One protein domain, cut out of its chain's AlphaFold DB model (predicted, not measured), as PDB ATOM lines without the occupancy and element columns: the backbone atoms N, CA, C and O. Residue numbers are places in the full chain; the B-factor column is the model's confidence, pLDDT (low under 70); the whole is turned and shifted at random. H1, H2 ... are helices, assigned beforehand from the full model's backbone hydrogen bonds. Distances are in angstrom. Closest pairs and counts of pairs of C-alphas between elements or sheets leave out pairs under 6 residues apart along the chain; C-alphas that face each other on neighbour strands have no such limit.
ATOM      1  N   ILE A  49     267.719 273.606 284.869       88.44
ATOM      2  CA  ILE A  49     267.658 274.124 286.241       88.44
ATOM      3  C   ILE A  49     266.214 274.228 286.724       88.44
ATOM      4  O   ILE A  49     265.936 273.853 287.869       88.44
ATOM      5  N   CYS A  50     265.298 274.696 285.872       88.75
ATOM      6  CA  CYS A  50     263.875 274.812 286.180       88.75
ATOM      7  C   CYS A  50     263.038 273.879 285.299       88.75
ATOM      8  O   CYS A  50     262.832 274.170 284.130       88.75
ATOM      9  N   HIS A  51     262.489 272.803 285.873       87.88
ATOM     10  CA  HIS A  51     261.626 271.862 285.141       87.88
ATOM     11  C   HIS A  51     260.259 272.433 284.742       87.88
ATOM     12  O   HIS A  51     259.647 271.912 283.823       87.88
ATOM     13  N   CYS A  52     259.768 273.483 285.411       89.81
ATOM     14  CA  CYS A  52     258.459 274.067 285.092       89.81
ATOM     15  C   CYS A  52     258.454 274.847 283.773       89.81
ATOM     16  O   CYS A  52     257.471 274.795 283.049       89.81
ATOM     17  N   TYR A  53     259.538 275.573 283.500       87.94
ATOM     18  CA  TYR A  53     259.673 276.471 282.348       87.94
ATOM     19  C   TYR A  53     260.862 276.087 281.459       87.94
ATOM     20  O   TYR A  53     261.322 276.884 280.654       87.94
ATOM     21  N   GLU A  54     261.398 274.881 281.665       88.44
ATOM     22  CA  GLU A  54     262.512 274.298 280.905       88.44
ATOM     23  C   GLU A  54     263.755 275.198 280.797       88.44
ATOM     24  O   GLU A  54     264.517 275.147 279.835       88.44
ATOM     25  N   VAL A  55     264.003 276.007 281.831       88.62
ATOM     26  CA  VAL A  55     265.122 276.954 281.848       88.62
ATOM     27  C   VAL A  55     266.414 276.232 282.193       88.62
ATOM     28  O   VAL A  55     266.500 275.522 283.206       88.62
ATOM     29  N   THR A  56     267.439 276.459 281.380       88.88
ATOM     30  CA  THR A  56     268.761 275.855 281.519       88.88
ATOM     31  C   THR A  56     269.747 276.731 282.294       88.88
ATOM     32  O   THR A  56     269.506 277.909 282.579       88.88
ATOM     33  N   GLY A  57     270.873 276.132 282.680       87.94
ATOM     34  CA  GLY A  57     271.942 276.811 283.398       87.94
ATOM     35  C   GLY A  57     272.609 277.894 282.555       87.94
ATOM     36  O   GLY A  57     272.901 278.962 283.088       87.94
ATOM     37  N   SER A  58     272.796 277.662 281.253       84.81
ATOM     38  CA  SER A  58     273.399 278.654 280.358       84.81
ATOM     39  C   SER A  58     272.549 279.927 280.248       84.81
ATOM     40  O   SER A  58     273.076 281.024 280.427       84.81
ATOM     41  N   THR A  59     271.228 279.797 280.077       85.50
ATOM     42  CA  THR A  59     270.284 280.928 280.017       85.50
ATOM     43  C   THR A  59     270.300 281.745 281.305       85.50
ATOM     44  O   THR A  59     270.327 282.979 281.277       85.50
ATOM     45  N   LEU A  60     270.333 281.071 282.459       86.56
ATOM     46  CA  LEU A  60     270.442 281.748 283.751       86.56
ATOM     47  C   LEU A  60     271.782 282.464 283.899       86.56
ATOM     48  O   LEU A  60     271.810 283.600 284.359       86.56
ATOM     49  N   GLN A  61     272.881 281.829 283.495       87.25
ATOM     50  CA  GLN A  61     274.206 282.432 283.565       87.25
ATOM     51  C   GLN A  61     274.303 283.686 282.686       87.25
ATOM     52  O   GLN A  61     274.726 284.730 283.173       87.25
ATOM     53  N   GLN A  62     273.833 283.618 281.440       82.94
ATOM     54  CA  GLN A  62     273.781 284.774 280.542       82.94
ATOM     55  C   GLN A  62     272.950 285.912 281.144       82.94
ATOM     56  O   GLN A  62     273.371 287.064 281.141       82.94
ATOM     57  N   THR A  63     271.795 285.588 281.731       85.25
ATOM     58  CA  THR A  63     270.939 286.581 282.398       85.25
ATOM     59  C   THR A  63     271.651 287.243 283.583       85.25
ATOM     60  O   THR A  63     271.570 288.455 283.756       85.25
ATOM     61  N   ILE A  64     272.376 286.465 284.391       84.88
ATOM     62  CA  ILE A  64     273.159 286.959 285.535       84.88
ATOM     63  C   ILE A  64     274.288 287.887 285.068       84.88
ATOM     64  O   ILE A  64     274.524 288.908 285.703       84.88
ATOM     65  N   GLU A  65     274.955 287.557 283.961       83.88
ATOM     66  CA  GLU A  65     276.042 288.360 283.382       83.88
ATOM     67  C   GLU A  65     275.551 289.678 282.755       83.88
ATOM     68  O   GLU A  65     276.283 290.670 282.757       83.88
ATOM     69  N   LEU A  66     274.313 289.711 282.247       79.88
ATOM     70  CA  LEU A  66     273.688 290.909 281.670       79.88
ATOM     71  C   LEU A  66     273.187 291.907 282.726       79.88
ATOM     72  O   LEU A  66     273.053 293.097 282.432       79.88
ATOM     73  N   LEU A  67     272.891 291.441 283.939       74.31
ATOM     74  CA  LEU A  67     272.328 292.257 285.011       74.31
ATOM     75  C   LEU A  67     273.421 292.837 285.918       74.31
ATOM     76  O   LEU A  67     274.297 292.133 286.414       74.31
ATOM     77  N   ASP A  68     273.321 294.130 286.221       73.00
ATOM     78  CA  ASP A  68     274.158 294.770 287.235       73.00
ATOM     79  C   ASP A  68     273.527 294.533 288.618       73.00
ATOM     80  O   ASP A  68     272.502 295.127 288.954       73.00
ATOM     81  N   ARG A  69     274.119 293.620 289.404       77.62
ATOM     82  CA  ARG A  69     273.622 293.133 290.713       77.62
ATOM     83  C   ARG A  69     272.311 292.318 290.618       77.62
ATOM     84  O   ARG A  69     271.270 292.765 291.102       77.62
ATOM     85  N   PRO A  70     272.363 291.095 290.062       80.56
ATOM     86  CA  PRO A  70     271.175 290.278 289.841       80.56
ATOM     87  C   PRO A  70     270.532 289.813 291.156       80.56
ATOM     88  O   PRO A  70     271.202 289.279 292.044       80.56
ATOM     89  N   THR A  71     269.211 289.976 291.270       85.62
ATOM     90  CA  THR A  71     268.401 289.382 292.349       85.62
ATOM     91  C   THR A  71     267.574 288.206 291.842       85.62
ATOM     92  O   THR A  71     267.303 288.091 290.647       85.62
ATOM     93  N   LEU A  72     267.127 287.332 292.749       87.94
ATOM     94  CA  LEU A  72     266.262 286.205 292.388       87.94
ATOM     95  C   LEU A  72     264.996 286.683 291.665       87.94
ATOM     96  O   LEU A  72     264.590 286.078 290.680       87.94
ATOM     97  N   GLU A  73     264.399 287.782 292.120       86.69
ATOM     98  CA  GLU A  73     263.190 288.354 291.530       86.69
ATOM     99  C   GLU A  73     263.457 288.902 290.126       86.69
ATOM    100  O   GLU A  73     262.626 288.722 289.243       86.69
ATOM    101  N   GLN A  74     264.605 289.551 289.897       82.94
ATOM    102  CA  GLN A  74     264.998 290.012 288.561       82.94
ATOM    103  C   GLN A  74     265.225 288.836 287.611       82.94
ATOM    104  O   GLN A  74     264.660 288.818 286.525       82.94
ATOM    105  N   VAL A  75     265.983 287.825 288.042       86.50
ATOM    106  CA  VAL A  75     266.229 286.624 287.231       86.50
ATOM    107  C   VAL A  75     264.928 285.879 286.933       86.50
ATOM    108  O   VAL A  75     264.712 285.460 285.798       86.50
ATOM    109  N   THR A  76     264.029 285.771 287.915       87.44
ATOM    110  CA  THR A  76     262.704 285.157 287.731       87.44
ATOM    111  C   THR A  76     261.883 285.938 286.709       87.44
ATOM    112  O   THR A  76     261.287 285.326 285.838       87.44
ATOM    113  N   ARG A  77     261.881 287.277 286.752       85.62
ATOM    114  CA  ARG A  77     261.155 288.090 285.759       85.62
ATOM    115  C   ARG A  77     261.704 287.964 284.339       85.62
ATOM    116  O   ARG A  77     260.947 288.159 283.401       85.62
ATOM    117  N   CYS A  78     262.995 287.684 284.181       83.12
ATOM    118  CA  CYS A  78     263.628 287.630 282.861       83.12
ATOM    119  C   CYS A  78     263.700 286.223 282.264       83.12
ATOM    120  O   CYS A  78     263.942 286.088 281.071       83.12
ATOM    121  N   THR A  79     263.509 285.178 283.074       83.31
ATOM    122  CA  THR A  79     263.620 283.780 282.621       83.31
ATOM    123  C   THR A  79     262.422 282.913 282.988       83.31
ATOM    124  O   THR A  79     262.414 281.738 282.647       83.31
ATOM    125  N   ASP A  80     261.460 283.428 283.755       87.06
ATOM    126  CA  ASP A  80     260.367 282.686 284.408       87.06
ATOM    127  C   ASP A  80     260.822 281.569 285.374       87.06
ATOM    128  O   ASP A  80     260.017 280.951 286.085       87.06
ATOM    129  N   ALA A  81     262.133 281.333 285.495       87.06
ATOM    130  CA  ALA A  81     262.692 280.331 286.380       87.06
ATOM    131  C   ALA A  81     262.358 280.664 287.836       87.06
ATOM    132  O   ALA A  81     262.856 281.630 288.408       87.06
ATOM    133  N   GLY A  82     261.546 279.812 288.460       85.88
ATOM    134  CA  GLY A  82     261.140 279.987 289.852       85.88
ATOM    135  C   GLY A  82     259.771 280.629 290.050       85.88
ATOM    136  O   GLY A  82     259.334 280.692 291.194       85.88
ATOM    137  N   ALA A  83     259.061 281.022 288.988       87.38
ATOM    138  CA  ALA A  83     257.678 281.501 289.093       87.38
ATOM    139  C   ALA A  83     256.664 280.377 289.411       87.38
ATOM    140  O   ALA A  83     255.565 280.641 289.885       87.38
ATOM    141  N   GLY A  84     257.045 279.120 289.156       88.44
ATOM    142  CA  GLY A  84     256.202 277.934 289.326       88.44
ATOM    143  C   GLY A  84     256.344 277.319 290.719       88.44
ATOM    144  O   GLY A  84     256.049 277.944 291.729       88.44
ATOM    145  N   CYS A  85     256.848 276.084 290.797       88.88
ATOM    146  CA  CYS A  85     256.991 275.358 292.070       88.88
ATOM    147  C   CYS A  85     258.077 275.898 293.024       88.88
ATOM    148  O   CYS A  85     258.275 275.327 294.094       88.88
ATOM    149  N   ALA A  86     258.842 276.919 292.617       87.00
ATOM    150  CA  ALA A  86     259.977 277.494 293.349       87.00
ATOM    151  C   ALA A  86     261.115 276.519 293.750       87.00
ATOM    152  O   ALA A  86     262.110 276.943 294.336       87.00
ATOM    153  N   ALA A  87     261.065 275.235 293.370       85.12
ATOM    154  CA  ALA A  87     262.090 274.245 293.726       85.12
ATOM    155  C   ALA A  87     263.496 274.603 293.201       85.12
ATOM    156  O   ALA A  87     264.512 274.240 293.797       85.12
ATOM    157  N   CYS A  88     263.574 275.350 292.096       86.56
ATOM    158  CA  CYS A  88     264.834 275.821 291.527       86.56
ATOM    159  C   CYS A  88     265.404 277.076 292.211       86.56
ATOM    160  O   CYS A  88     266.564 277.393 291.960       86.56
ATOM    161  N   HIS A  89     264.671 277.764 293.103       89.06
ATOM    162  CA  HIS A  89     265.145 278.996 293.766       89.06
ATOM    163  C   HIS A  89     266.471 278.795 294.484       89.06
ATOM    164  O   HIS A  89     267.359 279.639 294.409       89.06
ATOM    165  N   CYS A  90     266.628 277.645 295.138       84.81
ATOM    166  CA  CYS A  90     267.875 277.263 295.784       84.81
ATOM    167  C   CYS A  90     269.042 277.218 294.788       84.81
ATOM    168  O   CYS A  90     270.104 277.771 295.053       84.81
ATOM    169  N   ARG A  91     268.841 276.607 293.616       86.75
ATOM    170  CA  ARG A  91     269.871 276.506 292.571       86.75
ATOM    171  C   ARG A  91     270.189 277.875 291.969       86.75
ATOM    172  O   ARG A  91     271.358 278.193 291.793       86.75
ATOM    173  N   ILE A  92     269.172 278.706 291.740       88.44
ATOM    174  CA  ILE A  92     269.345 280.066 291.213       88.44
ATOM    175  C   ILE A  92     270.135 280.928 292.204       88.44
ATOM    176  O   ILE A  92     271.117 281.551 291.819       88.44
ATOM    177  N   ARG A  93     269.787 280.912 293.499       87.44
ATOM    178  CA  ARG A  93     270.535 281.646 294.539       87.44
ATOM    179  C   ARG A  93     272.001 281.224 294.616       87.44
ATOM    180  O   ARG A  93     272.862 282.070 294.827       87.44
ATOM    181  N   ARG A  94     272.300 279.939 294.402       83.88
ATOM    182  CA  ARG A  94     273.686 279.455 294.309       83.88
ATOM    183  C   ARG A  94     274.417 280.060 293.121       83.88
ATOM    184  O   ARG A  94     275.520 280.553 293.306       83.88
ATOM    185  N   MET A  95     273.793 280.069 291.948       86.75
ATOM    186  CA  MET A  95     274.378 280.681 290.754       86.75
ATOM    187  C   MET A  95     274.607 282.185 290.943       86.75
ATOM    188  O   MET A  95     275.668 282.683 290.584       86.75
ATOM    189  N   LEU A  96     273.676 282.887 291.598       85.75
ATOM    190  CA  LEU A  96     273.842 284.297 291.981       85.75
ATOM    191  C   LEU A  96     275.015 284.521 292.945       85.75
ATOM    192  O   LEU A  96     275.652 285.568 292.910       85.75
ATOM    193  N   ALA A  97     275.319 283.535 293.790       82.38
ATOM    194  CA  ALA A  97     276.481 283.535 294.675       82.38
ATOM    195  C   ALA A  97     277.772 283.025 293.998       82.38
ATOM    196  O   ALA A  97     278.770 282.820 294.686       82.38
ATOM    197  N   GLY A  98     277.762 282.772 292.682       81.56
ATOM    198  CA  GLY A  98     278.910 282.239 291.940       81.56
ATOM    199  C   GLY A  98     279.199 280.754 292.193       81.56
ATOM    200  O   GLY A  98     280.292 280.273 291.908       81.56
ATOM    201  N   LEU A  99     278.240 280.006 292.748       80.19
ATOM    202  CA  LEU A  99     278.359 278.576 293.036       80.19
ATOM    203  C   LEU A  99     277.682 277.720 291.958       80.19
ATOM    204  O   LEU A  99     276.707 278.123 291.325       80.19
ATOM    205  N   SER A 100     278.142 276.473 291.819       76.19
ATOM    206  CA  SER A 100     277.519 275.493 290.919       76.19
ATOM    207  C   SER A 100     276.051 275.214 291.300       76.19
ATOM    208  O   SER A 100     275.754 275.049 292.496       76.19
ATOM    209  N   PRO A 101     275.134 275.090 290.315       72.44
ATOM    210  CA  PRO A 101     273.723 274.779 290.554       72.44
ATOM    211  C   PRO A 101     273.495 273.372 291.119       72.44
ATOM    212  O   PRO A 101     272.426 273.090 291.664       72.44
ATOM    213  N   HIS A 102     274.490 272.486 291.023       68.62
ATOM    214  CA  HIS A 102     274.442 271.183 291.664       68.62
ATOM    215  C   HIS A 102     274.615 271.328 293.177       68.62
ATOM    216  O   HIS A 102     275.693 271.654 293.680       68.62
ATOM    217  N   SER A 103     273.553 271.025 293.916       62.12
ATOM    218  CA  SER A 103     273.681 270.547 295.285       62.12
ATOM    219  C   SER A 103     273.957 269.047 295.214       62.12
ATOM    220  O   SER A 103     273.096 268.285 294.767       62.12
ATOM    221  N   THR A 104     275.136 268.591 295.634       63.81
ATOM    222  CA  THR A 104     275.283 267.174 295.994       63.81
ATOM    223  C   THR A 104     274.289 266.856 297.115       63.81
ATOM    224  O   THR A 104     273.900 267.758 297.866       63.81
ATOM    225  N   SER A 105     273.848 265.599 297.221       63.69
ATOM    226  CA  SER A 105     272.770 265.153 298.126       63.69
ATOM    227  C   SER A 105     272.974 265.518 299.600       63.69
ATOM    228  O   SER A 105     272.016 265.496 300.364       63.69
ATOM    229  N   ASN A 106     274.192 265.895 299.988       66.12
ATOM    230  CA  ASN A 106     274.529 266.300 301.343       66.12
ATOM    231  C   ASN A 106     275.021 267.752 301.445       66.12
ATOM    232  O   ASN A 106     275.696 268.080 302.411       66.12
ATOM    233  N   SER A 107     274.752 268.621 300.464       71.25
ATOM    234  CA  SER A 107     275.210 270.021 300.469       71.25
ATOM    235  C   SER A 107     274.075 271.021 300.688       71.25
ATOM    236  O   SER A 107     272.968 270.890 300.168       71.25
ATOM    237  N   CYS A 108     274.374 272.057 301.464       72.75
ATOM    238  CA  CYS A 108     273.440 273.098 301.848       72.75
ATOM    239  C   CYS A 108     273.019 273.936 300.637       72.75
ATOM    240  O   CYS A 108     273.864 274.524 299.951       72.75
ATOM    241  N   CYS A 109     271.712 274.058 300.416       66.25
ATOM    242  CA  CYS A 109     271.138 274.783 299.285       66.25
ATOM    243  C   CYS A 109     271.554 276.261 299.218       66.25
ATOM    244  O   CYS A 109     271.639 276.813 298.129       66.25
ATOM    245  N   ASN A 110     271.875 276.879 300.357       63.12
ATOM    246  CA  ASN A 110     272.250 278.290 300.428       63.12
ATOM    247  C   ASN A 110     273.758 278.539 300.245       63.12
ATOM    248  O   ASN A 110     274.159 279.469 299.562       63.12
ATOM    249  N   CYS A 111     274.609 277.715 300.859       68.44
ATOM    250  CA  CYS A 111     276.040 278.014 300.984       68.44
ATOM    251  C   CYS A 111     276.976 276.879 300.540       68.44
ATOM    252  O   CYS A 111     278.188 277.010 300.641       68.44
ATOM    253  N   GLY A 112     276.446 275.754 300.045       65.12
ATOM    254  CA  GLY A 112     277.224 274.690 299.390       65.12
ATOM    255  C   GLY A 112     278.117 273.839 300.277       65.12
ATOM    256  O   GLY A 112     278.666 272.863 299.782       65.12
ATOM    257  N   ARG A 113     278.235 274.163 301.565       68.44
ATOM    258  CA  ARG A 113     278.907 273.305 302.545       68.44
ATOM    259  C   ARG A 113     278.126 272.017 302.763       68.44
ATOM    260  O   ARG A 113     276.898 272.025 302.680       68.44
ATOM    261  N   GLU A 114     278.840 270.939 303.072       73.50
ATOM    262  CA  GLU A 114     278.234 269.690 303.532       73.50
ATOM    263  C   GLU A 114     277.291 269.952 304.714       73.50
ATOM    264  O   GLU A 114     277.511 270.884 305.491       73.50
ATOM    265  N   GLY A 115     276.228 269.159 304.849       66.62
ATOM    266  CA  GLY A 115     275.152 269.386 305.814       66.62
ATOM    267  C   GLY A 115     275.656 269.529 307.250       66.62
ATOM    268  O   GLY A 115     275.183 270.394 307.980       66.62
ATOM    269  N   SER A 116     276.694 268.777 307.622       70.25
ATOM    270  CA  SER A 116     277.367 268.839 308.927       70.25
ATOM    271  C   SER A 116     278.191 270.116 309.164       70.25
ATOM    272  O   SER A 116     278.509 270.435 310.307       70.25
ATOM    273  N   LEU A 117     278.527 270.866 308.109       70.44
ATOM    274  CA  LEU A 117     279.330 272.098 308.142       70.44
ATOM    275  C   LEU A 117     278.502 273.353 307.810       70.44
ATOM    276  O   LEU A 117     279.022 274.477 307.804       70.44
ATOM    277  N   CYS A 118     277.213 273.193 307.508       72.62
ATOM    278  CA  CYS A 118     276.331 274.307 307.204       72.62
ATOM    279  C   CYS A 118     275.816 274.971 308.492       72.62
ATOM    280  O   CYS A 118     275.073 274.374 309.256       72.62
TER     281      CYS A 118
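Overview. This is residues 49 to 118 of the 123 residues of the protein "Fer2_BFD domain-containing protein" of Planctomycetaceae bacterium (UniProt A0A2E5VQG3). Little regular structure is seen here: three short helices, H1, H2 and H3 in chain order, cross one another in a small cluster, and residues 97 to 118 make a looped tail away from H1 and H2. The 70 printed residues are all helix by class, 26 in named helices, with no named strand. The whole is compact, radius of gyration of the C-alphas 11.8 A, spanning 35 by 26 by 18 A.

Along the chain. Find C-alpha 57 at (271.942, 276.811, 283.398); H1 runs 14.3 A to residue 66. H2 is residues 72 to 79. H3, residues 89 to 96, ends at (273.842, 284.297, 291.981).

Arrangement. H1 touches H2, closest C-alphas Thr 63 and Val 75, 6.7 A, only just about perpendicular at 71 degrees. H3 touches H2, closest C-alphas Arg 93 and Leu 72, 6.6 A, about perpendicular at 88 degrees. H1 and H3 only just touch, with 3 pairs of C-alphas within 8 A, closest Ile 64 and Leu 96, 7.0 A, at a steep tilt of 51 degrees, the same way. In H1, H2 and H3 every O i to N i+4 pair is within hydrogen-bond range.

Size, cuts and confidence. C-alphas 66 and 116 are farthest apart, 35.3 A. The printed part has no cut and no long link. Residues 102 to 106, 109 to 113 and 115 have pLDDT under 70.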